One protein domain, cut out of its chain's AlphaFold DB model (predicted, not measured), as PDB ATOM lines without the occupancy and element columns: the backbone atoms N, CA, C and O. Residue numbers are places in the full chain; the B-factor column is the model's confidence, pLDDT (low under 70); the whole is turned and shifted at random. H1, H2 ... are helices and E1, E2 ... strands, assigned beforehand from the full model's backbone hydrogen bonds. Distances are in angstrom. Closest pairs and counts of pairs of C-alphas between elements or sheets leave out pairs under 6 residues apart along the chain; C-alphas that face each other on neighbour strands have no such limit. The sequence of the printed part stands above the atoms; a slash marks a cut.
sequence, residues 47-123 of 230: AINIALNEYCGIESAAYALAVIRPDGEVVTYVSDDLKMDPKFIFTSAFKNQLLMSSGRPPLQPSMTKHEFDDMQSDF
ATOM      1  N   ALA A  47      64.534 -40.418  27.204       86.12
ATOM      2  CA  ALA A  47      63.808 -41.011  26.086       86.12
ATOM      3  C   ALA A  47      62.622 -41.858  26.586       86.12
ATOM      4  O   ALA A  47      62.709 -42.521  27.620       86.12
ATOM      5  N   ILE A  48      61.513 -41.858  25.843       87.62
ATOM      6  CA  ILE A  48      60.245 -42.479  26.270       87.62
ATOM      7  C   ILE A  48      60.405 -43.977  26.568       87.62
ATOM      8  O   ILE A  48      59.846 -44.463  27.544       87.62
ATOM      9  N   ASN A  49      61.186 -44.712  25.775       86.88
ATOM     10  CA  ASN A  49      61.465 -46.133  26.014       86.88
ATOM     11  C   ASN A  49      62.176 -46.374  27.352       86.88
ATOM     12  O   ASN A  49      61.850 -47.326  28.055       86.88
ATOM     13  N   ILE A  50      63.123 -45.504  27.709       88.06
ATOM     14  CA  ILE A  50      63.848 -45.589  28.978       88.06
ATOM     15  C   ILE A  50      62.874 -45.309  30.126       88.06
ATOM     16  O   ILE A  50      62.801 -46.095  31.066       88.06
ATOM     17  N   ALA A  51      62.042 -44.272  29.992       88.94
ATOM     18  CA  ALA A  51      61.036 -43.936  30.993       88.94
ATOM     19  C   ALA A  51      59.989 -45.053  31.186       88.94
ATOM     20  O   ALA A  51      59.615 -45.369  32.312       88.94
ATOM     21  N   LEU A  52      59.527 -45.692  30.107       88.56
ATOM     22  CA  LEU A  52      58.602 -46.827  30.197       88.56
ATOM     23  C   LEU A  52      59.226 -48.021  30.929       88.56
ATOM     24  O   LEU A  52      58.548 -48.678  31.723       88.56
ATOM     25  N   ASN A  53      60.507 -48.288  30.684       88.81
ATOM     26  CA  ASN A  53      61.212 -49.369  31.355       88.81
ATOM     27  C   ASN A  53      61.392 -49.071  32.849       88.81
ATOM     28  O   ASN A  53      61.044 -49.892  33.692       88.81
ATOM     29  N   GLU A  54      61.865 -47.874  33.183       89.06
ATOM     30  CA  GLU A  54      62.210 -47.505  34.556       89.06
ATOM     31  C   GLU A  54      60.981 -47.297  35.450       89.06
ATOM     32  O   GLU A  54      60.910 -47.847  36.547       89.06
ATOM     33  N   TYR A  55      59.978 -46.552  34.975       86.38
ATOM     34  CA  TYR A  55      58.823 -46.175  35.798       86.38
ATOM     35  C   TYR A  55      57.657 -47.157  35.705       86.38
ATOM     36  O   TYR A  55      56.820 -47.206  36.606       86.38
ATOM     37  N   CYS A  56      57.552 -47.912  34.610       84.88
ATOM     38  CA  CYS A  56      56.445 -48.847  34.403       84.88
ATOM     39  C   CYS A  56      56.893 -50.312  34.339       84.88
ATOM     40  O   CYS A  56      56.030 -51.188  34.276       84.88
ATOM     41  N   GLY A  57      58.200 -50.603  34.346       86.44
ATOM     42  CA  GLY A  57      58.716 -51.963  34.150       86.44
ATOM     43  C   GLY A  57      58.403 -52.525  32.761       86.44
ATOM     44  O   GLY A  57      58.327 -53.742  32.587       86.44
ATOM     45  N   ILE A  58      58.128 -51.654  31.781       84.50
ATOM     46  CA  ILE A  58      57.743 -52.045  30.424       84.50
ATOM     47  C   ILE A  58      58.974 -51.954  29.530       84.50
ATOM     48  O   ILE A  58      59.293 -50.901  28.978       84.50
ATOM     49  N   GLU A  59      59.639 -53.088  29.349       86.25
ATOM     50  CA  GLU A  59      60.729 -53.226  28.391       86.25
ATOM     51  C   GLU A  59      60.153 -53.462  26.984       86.25
ATOM     52  O   GLU A  59      59.789 -54.580  26.610       86.25
ATOM     53  N   SER A  60      60.020 -52.384  26.208       76.44
ATOM     54  CA  SER A  60      59.476 -52.426  24.845       76.44
ATOM     55  C   SER A  60      60.350 -51.633  23.877       76.44
ATOM     56  O   SER A  60      60.533 -50.429  24.047       76.44
ATOM     57  N   ALA A  61      60.832 -52.299  22.822       78.88
ATOM     58  CA  ALA A  61      61.542 -51.652  21.713       78.88
ATOM     59  C   ALA A  61      60.590 -50.858  20.798       78.88
ATOM     60  O   ALA A  61      60.944 -49.795  20.305       78.88
ATOM     61  N   ALA A  62      59.349 -51.334  20.633       86.12
ATOM     62  CA  ALA A  62      58.315 -50.654  19.860       86.12
ATOM     63  C   ALA A  62      57.133 -50.245  20.754       86.12
ATOM     64  O   ALA A  62      56.611 -51.065  21.512       86.12
ATOM     65  N   TYR A  63      56.689 -48.993  20.651       86.69
ATOM     66  CA  TYR A  63      55.586 -48.441  21.433       86.69
ATOM     67  C   TYR A  63      54.749 -47.432  20.638       86.69
ATOM     68  O   TYR A  63      55.215 -46.759  19.720       86.69
ATOM     69  N   ALA A  64      53.488 -47.314  21.044       90.88
ATOM     70  CA  ALA A  64      52.553 -46.294  20.596       90.88
ATOM     71  C   ALA A  64      51.758 -45.821  21.820       90.88
ATOM     72  O   ALA A  64      51.048 -46.608  22.444       90.88
ATOM     73  N   LEU A  65      51.896 -44.551  22.184       90.94
ATOM     74  CA  LEU A  65      51.271 -43.948  23.357       90.94
ATOM     75  C   LEU A  65      50.307 -42.846  22.934       90.94
ATOM     76  O   LEU A  65      50.611 -42.065  22.036       90.94
ATOM     77  N   ALA A  66      49.175 -42.748  23.623       92.06
ATOM     78  CA  ALA A  66      48.280 -41.602  23.548       92.06
ATOM     79  C   ALA A  66      48.116 -41.010  24.946       92.06
ATOM     80  O   ALA A  66      47.798 -41.726  25.894       92.06
ATOM     81  N   VAL A  67      48.333 -39.707  25.061       90.88
ATOM     82  CA  VAL A  67      48.325 -38.972  26.323       90.88
ATOM     83  C   VAL A  67      47.313 -37.844  26.212       90.88
ATOM     84  O   VAL A  67      47.362 -37.058  25.267       90.88
ATOM     85  N   ILE A  68      46.402 -37.761  27.179       91.00
ATOM     86  CA  ILE A  68      45.519 -36.605  27.328       91.00
ATOM     87  C   ILE A  68      46.266 -35.572  28.163       91.00
ATOM     88  O   ILE A  68      46.570 -35.810  29.332       91.00
ATOM     89  N   ARG A  69      46.571 -34.430  27.559       89.38
ATOM     90  CA  ARG A  69      47.189 -33.303  28.248       89.38
ATOM     91  C   ARG A  69      46.172 -32.592  29.156       89.38
ATOM     92  O   ARG A  69      44.959 -32.773  29.006       89.38
ATOM     93  N   PRO A  70      46.633 -31.774  30.119       84.69
ATOM     94  CA  PRO A  70      45.740 -31.021  31.001       84.69
ATOM     95  C   PRO A  70      44.730 -30.150  30.237       84.69
ATOM     96  O   PRO A  70      43.550 -30.138  30.593       84.69
ATOM     97  N   ASP A  71      45.170 -29.535  29.134       84.50
ATOM     98  CA  ASP A  71      44.367 -28.750  28.181       84.50
ATOM     99  C   ASP A  71      43.243 -29.549  27.483       84.50
ATOM    100  O   ASP A  71      42.319 -28.963  26.927       84.50
ATOM    101  N   GLY A  72      43.268 -30.882  27.563       82.25
ATOM    102  CA  GLY A  72      42.308 -31.779  26.922       82.25
ATOM    103  C   GLY A  72      42.684 -32.225  25.523       82.25
ATOM    104  O   GLY A  72      41.922 -32.974  24.913       82.25
ATOM    105  N   GLU A  73      43.856 -31.835  25.037       87.62
ATOM    106  CA  GLU A  73      44.378 -32.321  23.775       87.62
ATOM    107  C   GLU A  73      44.896 -33.759  23.923       87.62
ATOM    108  O   GLU A  73      45.539 -34.123  24.911       87.62
ATOM    109  N   VAL A  74      44.627 -34.593  22.917       88.25
ATOM    110  CA  VAL A  74      45.196 -35.941  22.827       88.25
ATOM    111  C   VAL A  74      46.445 -35.890  21.960       88.25
ATOM    112  O   VAL A  74      46.350 -35.727  20.743       88.25
ATOM    113  N   VAL A  75      47.606 -36.103  22.575       90.12
ATOM    114  CA  VAL A  75      48.897 -36.172  21.884       90.12
ATOM    115  C   VAL A  75      49.372 -37.611  21.800       90.12
ATOM    116  O   VAL A  75      49.203 -38.395  22.732       90.12
ATOM    117  N   THR A  76      49.949 -37.970  20.659       91.12
ATOM    118  CA  THR A  76      50.366 -39.338  20.356       91.12
ATOM    119  C   THR A  76      51.869 -39.411  20.140       91.12
ATOM    120  O   THR A  76      52.418 -38.586  19.413       91.12
ATOM    121  N   TYR A  77      52.513 -40.418  20.722       89.88
ATOM    122  CA  TYR A  77      53.946 -40.683  20.598       89.88
ATOM    123  C   TYR A  77      54.159 -42.090  20.054       89.88
ATOM    124  O   TYR A  77      53.487 -43.026  20.485       89.88
ATOM    125  N   VAL A  78      55.080 -42.245  19.110       90.12
ATOM    126  CA  VAL A  78      55.351 -43.518  18.437       90.12
ATOM    127  C   VAL A  78      56.849 -43.741  18.364       90.12
ATOM    128  O   VAL A  78      57.588 -42.801  18.097       90.12
ATOM    129  N   SER A  79      57.278 -44.976  18.600       89.12
ATOM    130  CA  SER A  79      58.648 -45.412  18.345       89.12
ATOM    131  C   SER A  79      58.910 -45.613  16.856       89.12
ATOM    132  O   SER A  79      58.063 -46.177  16.161       89.12
ATOM    133  N   ASP A  80      60.129 -45.334  16.411       86.25
ATOM    134  CA  ASP A  80      60.555 -45.601  15.030       86.25
ATOM    135  C   ASP A  80      60.526 -47.099  14.668       86.25
ATOM    136  O   ASP A  80      60.248 -47.463  13.528       86.25
ATOM    137  N   ASP A  81      60.709 -47.986  15.653       85.50
ATOM    138  CA  ASP A  81      60.659 -49.446  15.472       85.50
ATOM    139  C   ASP A  81      59.237 -49.997  15.251       85.50
ATOM    140  O   ASP A  81      59.029 -51.207  15.073       85.50
ATOM    141  N   LEU A  82      58.222 -49.129  15.266       85.62
ATOM    142  CA  LEU A  82      56.844 -49.540  15.070       85.62
ATOM    143  C   LEU A  82      56.569 -49.815  13.587       85.62
ATOM    144  O   LEU A  82      56.428 -48.913  12.769       85.62
ATOM    145  N   LYS A  83      56.394 -51.094  13.244       86.62
ATOM    146  CA  LYS A  83      56.104 -51.535  11.865       86.62
ATOM    147  C   LYS A  83      54.720 -51.129  11.339       86.62
ATOM    148  O   LYS A  83      54.451 -51.293  10.153       86.62
ATOM    149  N   MET A  84      53.819 -50.685  12.211       83.69
ATOM    150  CA  MET A  84      52.458 -50.290  11.844       83.69
ATOM    151  C   MET A  84      52.355 -48.780  11.660       83.69
ATOM    152  O   MET A  84      52.867 -48.024  12.479       83.69
ATOM    153  N   ASP A  85      51.612 -48.354  10.635       82.25
ATOM    154  CA  ASP A  85      51.295 -46.938  10.444       82.25
ATOM    155  C   ASP A  85      50.465 -46.423  11.646       82.25
ATOM    156  O   ASP A  85      49.397 -46.983  11.945       82.25
ATOM    157  N   PRO A  86      50.917 -45.352  12.330       83.50
ATOM    158  CA  PRO A  86      50.212 -44.733  13.452       83.50
ATOM    159  C   PRO A  86      48.751 -44.380  13.170       83.50
ATOM    160  O   PRO A  86      47.932 -44.384  14.092       83.50
ATOM    161  N   LYS A  87      48.394 -44.099  11.910       83.31
ATOM    162  CA  LYS A  87      47.019 -43.766  11.499       83.31
ATOM    163  C   LYS A  87      46.023 -44.882  11.804       83.31
ATOM    164  O   LYS A  87      44.852 -44.606  12.049       83.31
ATOM    165  N   PHE A  88      46.488 -46.130  11.819       83.81
ATOM    166  CA  PHE A  88      45.652 -47.286  12.130       83.81
ATOM    167  C   PHE A  88      45.529 -47.557  13.630       83.81
ATOM    168  O   PHE A  88      44.617 -48.265  14.047       83.81
ATOM    169  N   ILE A  89      46.416 -46.985  14.443       86.69
ATOM    170  CA  ILE A  89      46.395 -47.126  15.902       86.69
ATOM    171  C   ILE A  89      45.578 -45.989  16.509       86.69
ATOM    172  O   ILE A  89      44.629 -46.217  17.255       86.69
ATOM    173  N   PHE A  90      45.891 -44.749  16.131       89.75
ATOM    174  CA  PHE A  90      45.265 -43.550  16.685       89.75
ATOM    175  C   PHE A  90      44.100 -43.059  15.834       89.75
ATOM    176  O   PHE A  90      44.063 -41.906  15.396       89.75
ATOM    177  N   THR A  91      43.129 -43.941  15.619       88.81
ATOM    178  CA  THR A  91      41.892 -43.592  14.917       88.81
ATOM    179  C   THR A  91      41.094 -42.539  15.690       88.81
ATOM    180  O   THR A  91      41.191 -42.422  16.916       88.81
ATOM    181  N   SER A  92      40.249 -41.778  14.993       86.81
ATOM    182  CA  SER A  92      39.339 -40.816  15.633       86.81
ATOM    183  C   SER A  92      38.422 -41.492  16.656       86.81
ATOM    184  O   SER A  92      38.163 -40.935  17.720       86.81
ATOM    185  N   ALA A  93      37.993 -42.725  16.367       86.25
ATOM    186  CA  ALA A  93      37.211 -43.545  17.286       86.25
ATOM    187  C   ALA A  93      37.987 -43.847  18.577       86.25
ATOM    188  O   ALA A  93      37.460 -43.625  19.665       86.25
ATOM    189  N   PHE A  94      39.252 -44.265  18.462       89.38
ATOM    190  CA  PHE A  94      40.122 -44.489  19.617       89.38
ATOM    191  C   PHE A  94      40.306 -43.210  20.445       89.38
ATOM    192  O   PHE A  94      40.133 -43.238  21.663       89.38
ATOM    193  N   LYS A  95      40.594 -42.072  19.802       88.62
ATOM    194  CA  LYS A  95      40.777 -40.784  20.498       88.62
ATOM    195  C   LYS A  95      39.510 -40.352  21.239       88.62
ATOM    196  O   LYS A  95      39.583 -39.946  22.396       88.62
ATOM    197  N   ASN A  96      38.347 -40.492  20.604       89.12
ATOM    198  CA  ASN A  96      37.060 -40.206  21.235       89.12
ATOM    199  C   ASN A  96      36.794 -41.142  22.418       89.12
ATOM    200  O   ASN A  96      36.397 -40.678  23.483       89.12
ATOM    201  N   GLN A  97      37.057 -42.440  22.268       86.75
ATOM    202  CA  GLN A  97      36.885 -43.411  23.347       86.75
ATOM    203  C   GLN A  97      37.812 -43.127  24.535       86.75
ATOM    204  O   GLN A  97      37.376 -43.212  25.686       86.75
ATOM    205  N   LEU A  98      39.068 -42.760  24.269       88.94
ATOM    206  CA  LEU A  98      40.041 -42.366  25.285       88.94
ATOM    207  C   LEU A  98      39.537 -41.153  26.083       88.94
ATOM    208  O   LEU A  98      39.533 -41.179  27.314       88.94
ATOM    209  N   LEU A  99      39.031 -40.127  25.393       88.88
ATOM    210  CA  LEU A  99      38.455 -38.939  26.028       88.88
ATOM    211  C   LEU A  99      37.217 -39.267  26.858       88.88
ATOM    212  O   LEU A  99      37.162 -38.898  28.031       88.88
ATOM    213  N   MET A 100      36.276 -40.030  26.302       87.50
ATOM    214  CA  MET A 100      35.070 -40.449  27.018       87.50
ATOM    215  C   MET A 100      35.408 -41.238  28.290       87.50
ATOM    216  O   MET A 100      34.825 -40.991  29.341       87.50
ATOM    217  N   SER A 101      36.396 -42.136  28.223       85.75
ATOM    218  CA  SER A 101      36.853 -42.929  29.376       85.75
ATOM    219  C   SER A 101      37.533 -42.069  30.450       85.75
ATOM    220  O   SER A 101      37.519 -42.412  31.632       85.75
ATOM    221  N   SER A 102      38.104 -40.929  30.052       84.81
ATOM    222  CA  SER A 102      38.644 -39.923  30.973       84.81
ATOM    223  C   SER A 102      37.588 -38.971  31.553       84.81
ATOM    224  O   SER A 102      37.928 -38.135  32.384       84.81
ATOM    225  N   GLY A 103      36.317 -39.090  31.145       84.75
ATOM    226  CA  GLY A 103      35.230 -38.194  31.558       84.75
ATOM    227  C   GLY A 103      35.142 -36.892  30.753       84.75
ATOM    228  O   GLY A 103      34.439 -35.972  31.163       84.75
ATOM    229  N   ARG A 104      35.848 -36.796  29.619       80.81
ATOM    230  CA  ARG A 104      35.856 -35.619  28.738       80.81
ATOM    231  C   ARG A 104      34.932 -35.822  27.526       80.81
ATOM    232  O   ARG A 104      34.759 -36.960  27.078       80.81
ATOM    233  N   PRO A 105      34.343 -34.745  26.975       80.62
ATOM    234  CA  PRO A 105      33.544 -34.839  25.757       80.62
ATOM    235  C   PRO A 105      34.417 -35.249  24.555       80.62
ATOM    236  O   PRO A 105      35.608 -34.933  24.519       80.62
ATOM    237  N   PRO A 106      33.849 -35.957  23.564       81.38
ATOM    238  CA  PRO A 106      34.580 -36.348  22.364       81.38
ATOM    239  C   PRO A 106      34.973 -35.118  21.527       81.38
ATOM    240  O   PRO A 106      34.223 -34.147  21.452       81.38
ATOM    241  N   LEU A 107      36.131 -35.183  20.859       73.50
ATOM    242  CA  LEU A 107      36.654 -34.096  20.006       73.50
ATOM    243  C   LEU A 107      35.759 -33.818  18.792       73.50
ATOM    244  O   LEU A 107      35.732 -32.709  18.268       73.50
ATOM    245  N   GLN A 108      35.053 -34.846  18.322       65.56
ATOM    246  CA  GLN A 108      34.088 -34.777  17.231       65.56
ATOM    247  C   GLN A 108      32.889 -35.657  17.608       65.56
ATOM    248  O   GLN A 108      33.116 -36.790  18.056       65.56
ATOM    249  N   PRO A 109      31.635 -35.210  17.410       57.97
ATOM    250  CA  PRO A 109      30.483 -36.102  17.470       57.97
ATOM    251  C   PRO A 109      30.673 -37.150  16.372       57.97
ATOM    252  O   PRO A 109      30.566 -36.841  15.188       57.97
ATOM    253  N   SER A 110      31.082 -38.368  16.741       54.41
ATOM    254  CA  SER A 110      31.410 -39.364  15.727       54.41
ATOM    255  C   SER A 110      30.148 -39.729  14.957       54.41
ATOM    256  O   SER A 110      29.085 -39.954  15.543       54.41
ATOM    257  N   MET A 111      30.302 -39.846  13.639       49.31
ATOM    258  CA  MET A 111      29.407 -40.641  12.815       49.31
ATOM    259  C   MET A 111      29.185 -41.989  13.513       49.31
ATOM    260  O   MET A 111      30.060 -42.520  14.209       49.31
ATOM    261  N   THR A 112      27.942 -42.447  13.443       52.34
ATOM    262  CA  THR A 112      27.401 -43.549  14.238       52.34
ATOM    263  C   THR A 112      28.270 -44.811  14.185       52.34
ATOM    264  O   THR A 112      28.990 -45.041  13.219       52.34
ATOM    265  N   LYS A 113      28.119 -45.677  15.196       54.53
ATOM    266  CA  LYS A 113      28.698 -47.036  15.312       54.53
ATOM    267  C   LYS A 113      28.738 -47.862  14.008       54.53
ATOM    268  O   LYS A 113      29.521 -48.798  13.934       54.53
ATOM    269  N   HIS A 114      27.897 -47.532  13.027       46.59
ATOM    270  CA  HIS A 114      27.737 -48.234  11.759       46.59
ATOM    271  C   HIS A 114      28.974 -48.181  10.843       46.59
ATOM    272  O   HIS A 114      29.276 -49.188  10.214       46.59
ATOM    273  N   GLU A 115      29.731 -47.077  10.810       49.12
ATOM    274  CA  GLU A 115      30.884 -46.940   9.892       49.12
ATOM    275  C   GLU A 115      32.173 -47.602  10.420       49.12
ATOM    276  O   GLU A 115      33.118 -47.840   9.668       49.12
ATOM    277  N   PHE A 116      32.230 -47.925  11.719       47.41
ATOM    278  CA  PHE A 116      33.374 -48.632  12.307       47.41
ATOM    279  C   PHE A 116      33.463 -50.082  11.808       47.41
ATOM    280  O   PHE A 116      34.567 -50.587  11.593       47.41
ATOM    281  N   ASP A 117      32.314 -50.725  11.575       50.19
ATOM    282  CA  ASP A 117      32.258 -52.051  10.952       50.19
ATOM    283  C   ASP A 117      32.667 -51.989   9.471       50.19
ATOM    284  O   ASP A 117      33.388 -52.874   9.004       50.19
ATOM    285  N   ASP A 118      32.308 -50.917   8.755       46.59
ATOM    286  CA  ASP A 118      32.660 -50.746   7.340       46.59
ATOM    287  C   ASP A 118      34.169 -50.542   7.144       46.59
ATOM    288  O   ASP A 118      34.780 -51.255   6.346       46.59
ATOM    289  N   MET A 119      34.826 -49.692   7.945       49.91
ATOM    290  CA  MET A 119      36.290 -49.556   7.874       49.91
ATOM    291  C   MET A 119      37.015 -50.844   8.289       49.91
ATOM    292  O   MET A 119      38.035 -51.196   7.699       49.91
ATOM    293  N   GLN A 120      36.492 -51.595   9.266       50.97
ATOM    294  CA  GLN A 120      37.055 -52.893   9.655       50.97
ATOM    295  C   GLN A 120      36.879 -53.964   8.558       50.97
ATOM    296  O   GLN A 120      37.703 -54.880   8.449       50.97
ATOM    297  N   SER A 121      35.851 -53.832   7.715       50.56
ATOM    298  CA  SER A 121      35.646 -54.673   6.532       50.56
ATOM    299  C   SER A 121      36.697 -54.404   5.443       50.56
ATOM    300  O   SER A 121      37.250 -55.353   4.878       50.56
ATOM    301  N   ASP A 122      37.097 -53.143   5.251       47.16
ATOM    302  CA  ASP A 122      38.155 -52.762   4.306       47.16
ATOM    303  C   ASP A 122      39.533 -53.299   4.728       47.16
ATOM    304  O   ASP A 122      40.312 -53.766   3.891       47.16
ATOM    305  N   PHE A 123      39.817 -53.360   6.036       49.75
ATOM    306  CA  PHE A 123      41.028 -54.004   6.565       49.75
ATOM    307  C   PHE A 123      41.111 -55.506   6.259       49.75
ATOM    308  O   PHE A 123      42.215 -56.039   6.111       49.75
TER     309      PHE A 123
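AT A GLANCE: This is residues 47 to 123 of the 230 residues of an uncharacterized protein of Pseudogymnoascus sp. VKM F-3557 (UniProt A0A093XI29). A two-stranded hairpin, E1 and E2, stands in the middle of a loose, flat model, with H1 off to one side and the short H2 and longer H3 toward the other. A long link leads from H3 to H4 at the far end, where residues 117 to 122 of H4 stand free. The printed part has 77 residues, in the order H1, E1, E2, H2, H3, H4; the sheet E1 - E2 is antiparallel and the class is mixed, helices and strands. It is loose, with a radius of gyration of the C-alphas of 14.6 A and spans of 40 by 31 by 16 A.

IN THESE COORDINATES: Find C-alpha 48 at (60.245, -42.479, 26.270); from there H1 runs 11.0 A through residues 48 to 56. E1, residues 64 to 68, covers 13.7 A, and E2, residues 74 to 78, 13.4 A. Next come H2, residues 86 to 89, and H3, residues 92 to 101, 14.1 A long. H4, residues 114 to 123, runs 15.4 A to C-alpha 123 at (41.028, -54.004, 6.565).

HOW THE PARTS SIT: Look first at the hairpin E1 and E2, whose directions differ by 161 degrees: N 65 and O 77 are 2.8 A apart and N 75 and O 67 2.9 A, within hydrogen-bond range. The closest C-alphas of E2 and H3 are those of Val 74 and Lys 95, 7.0 A apart. For E2 and H2 they are those of Val 78 and Pro 86, 7.3 A apart. H2 and H3 meet only through their link. H1 is apart from E2 and H3; H4 is only just apart from H3, at 8.1 A. Each O i to N i+4 pair is within hydrogen-bond range in H1 and H3, 5 of 6 are in H4, and H2 is too short for one.

THE WHOLE: The C-alphas farthest apart, of Glu 54 and His 114, are 41.3 A apart. The printed part has no cut; the link from H3 to H4 is long. Residues 108 to 123 have pLDDT under 70.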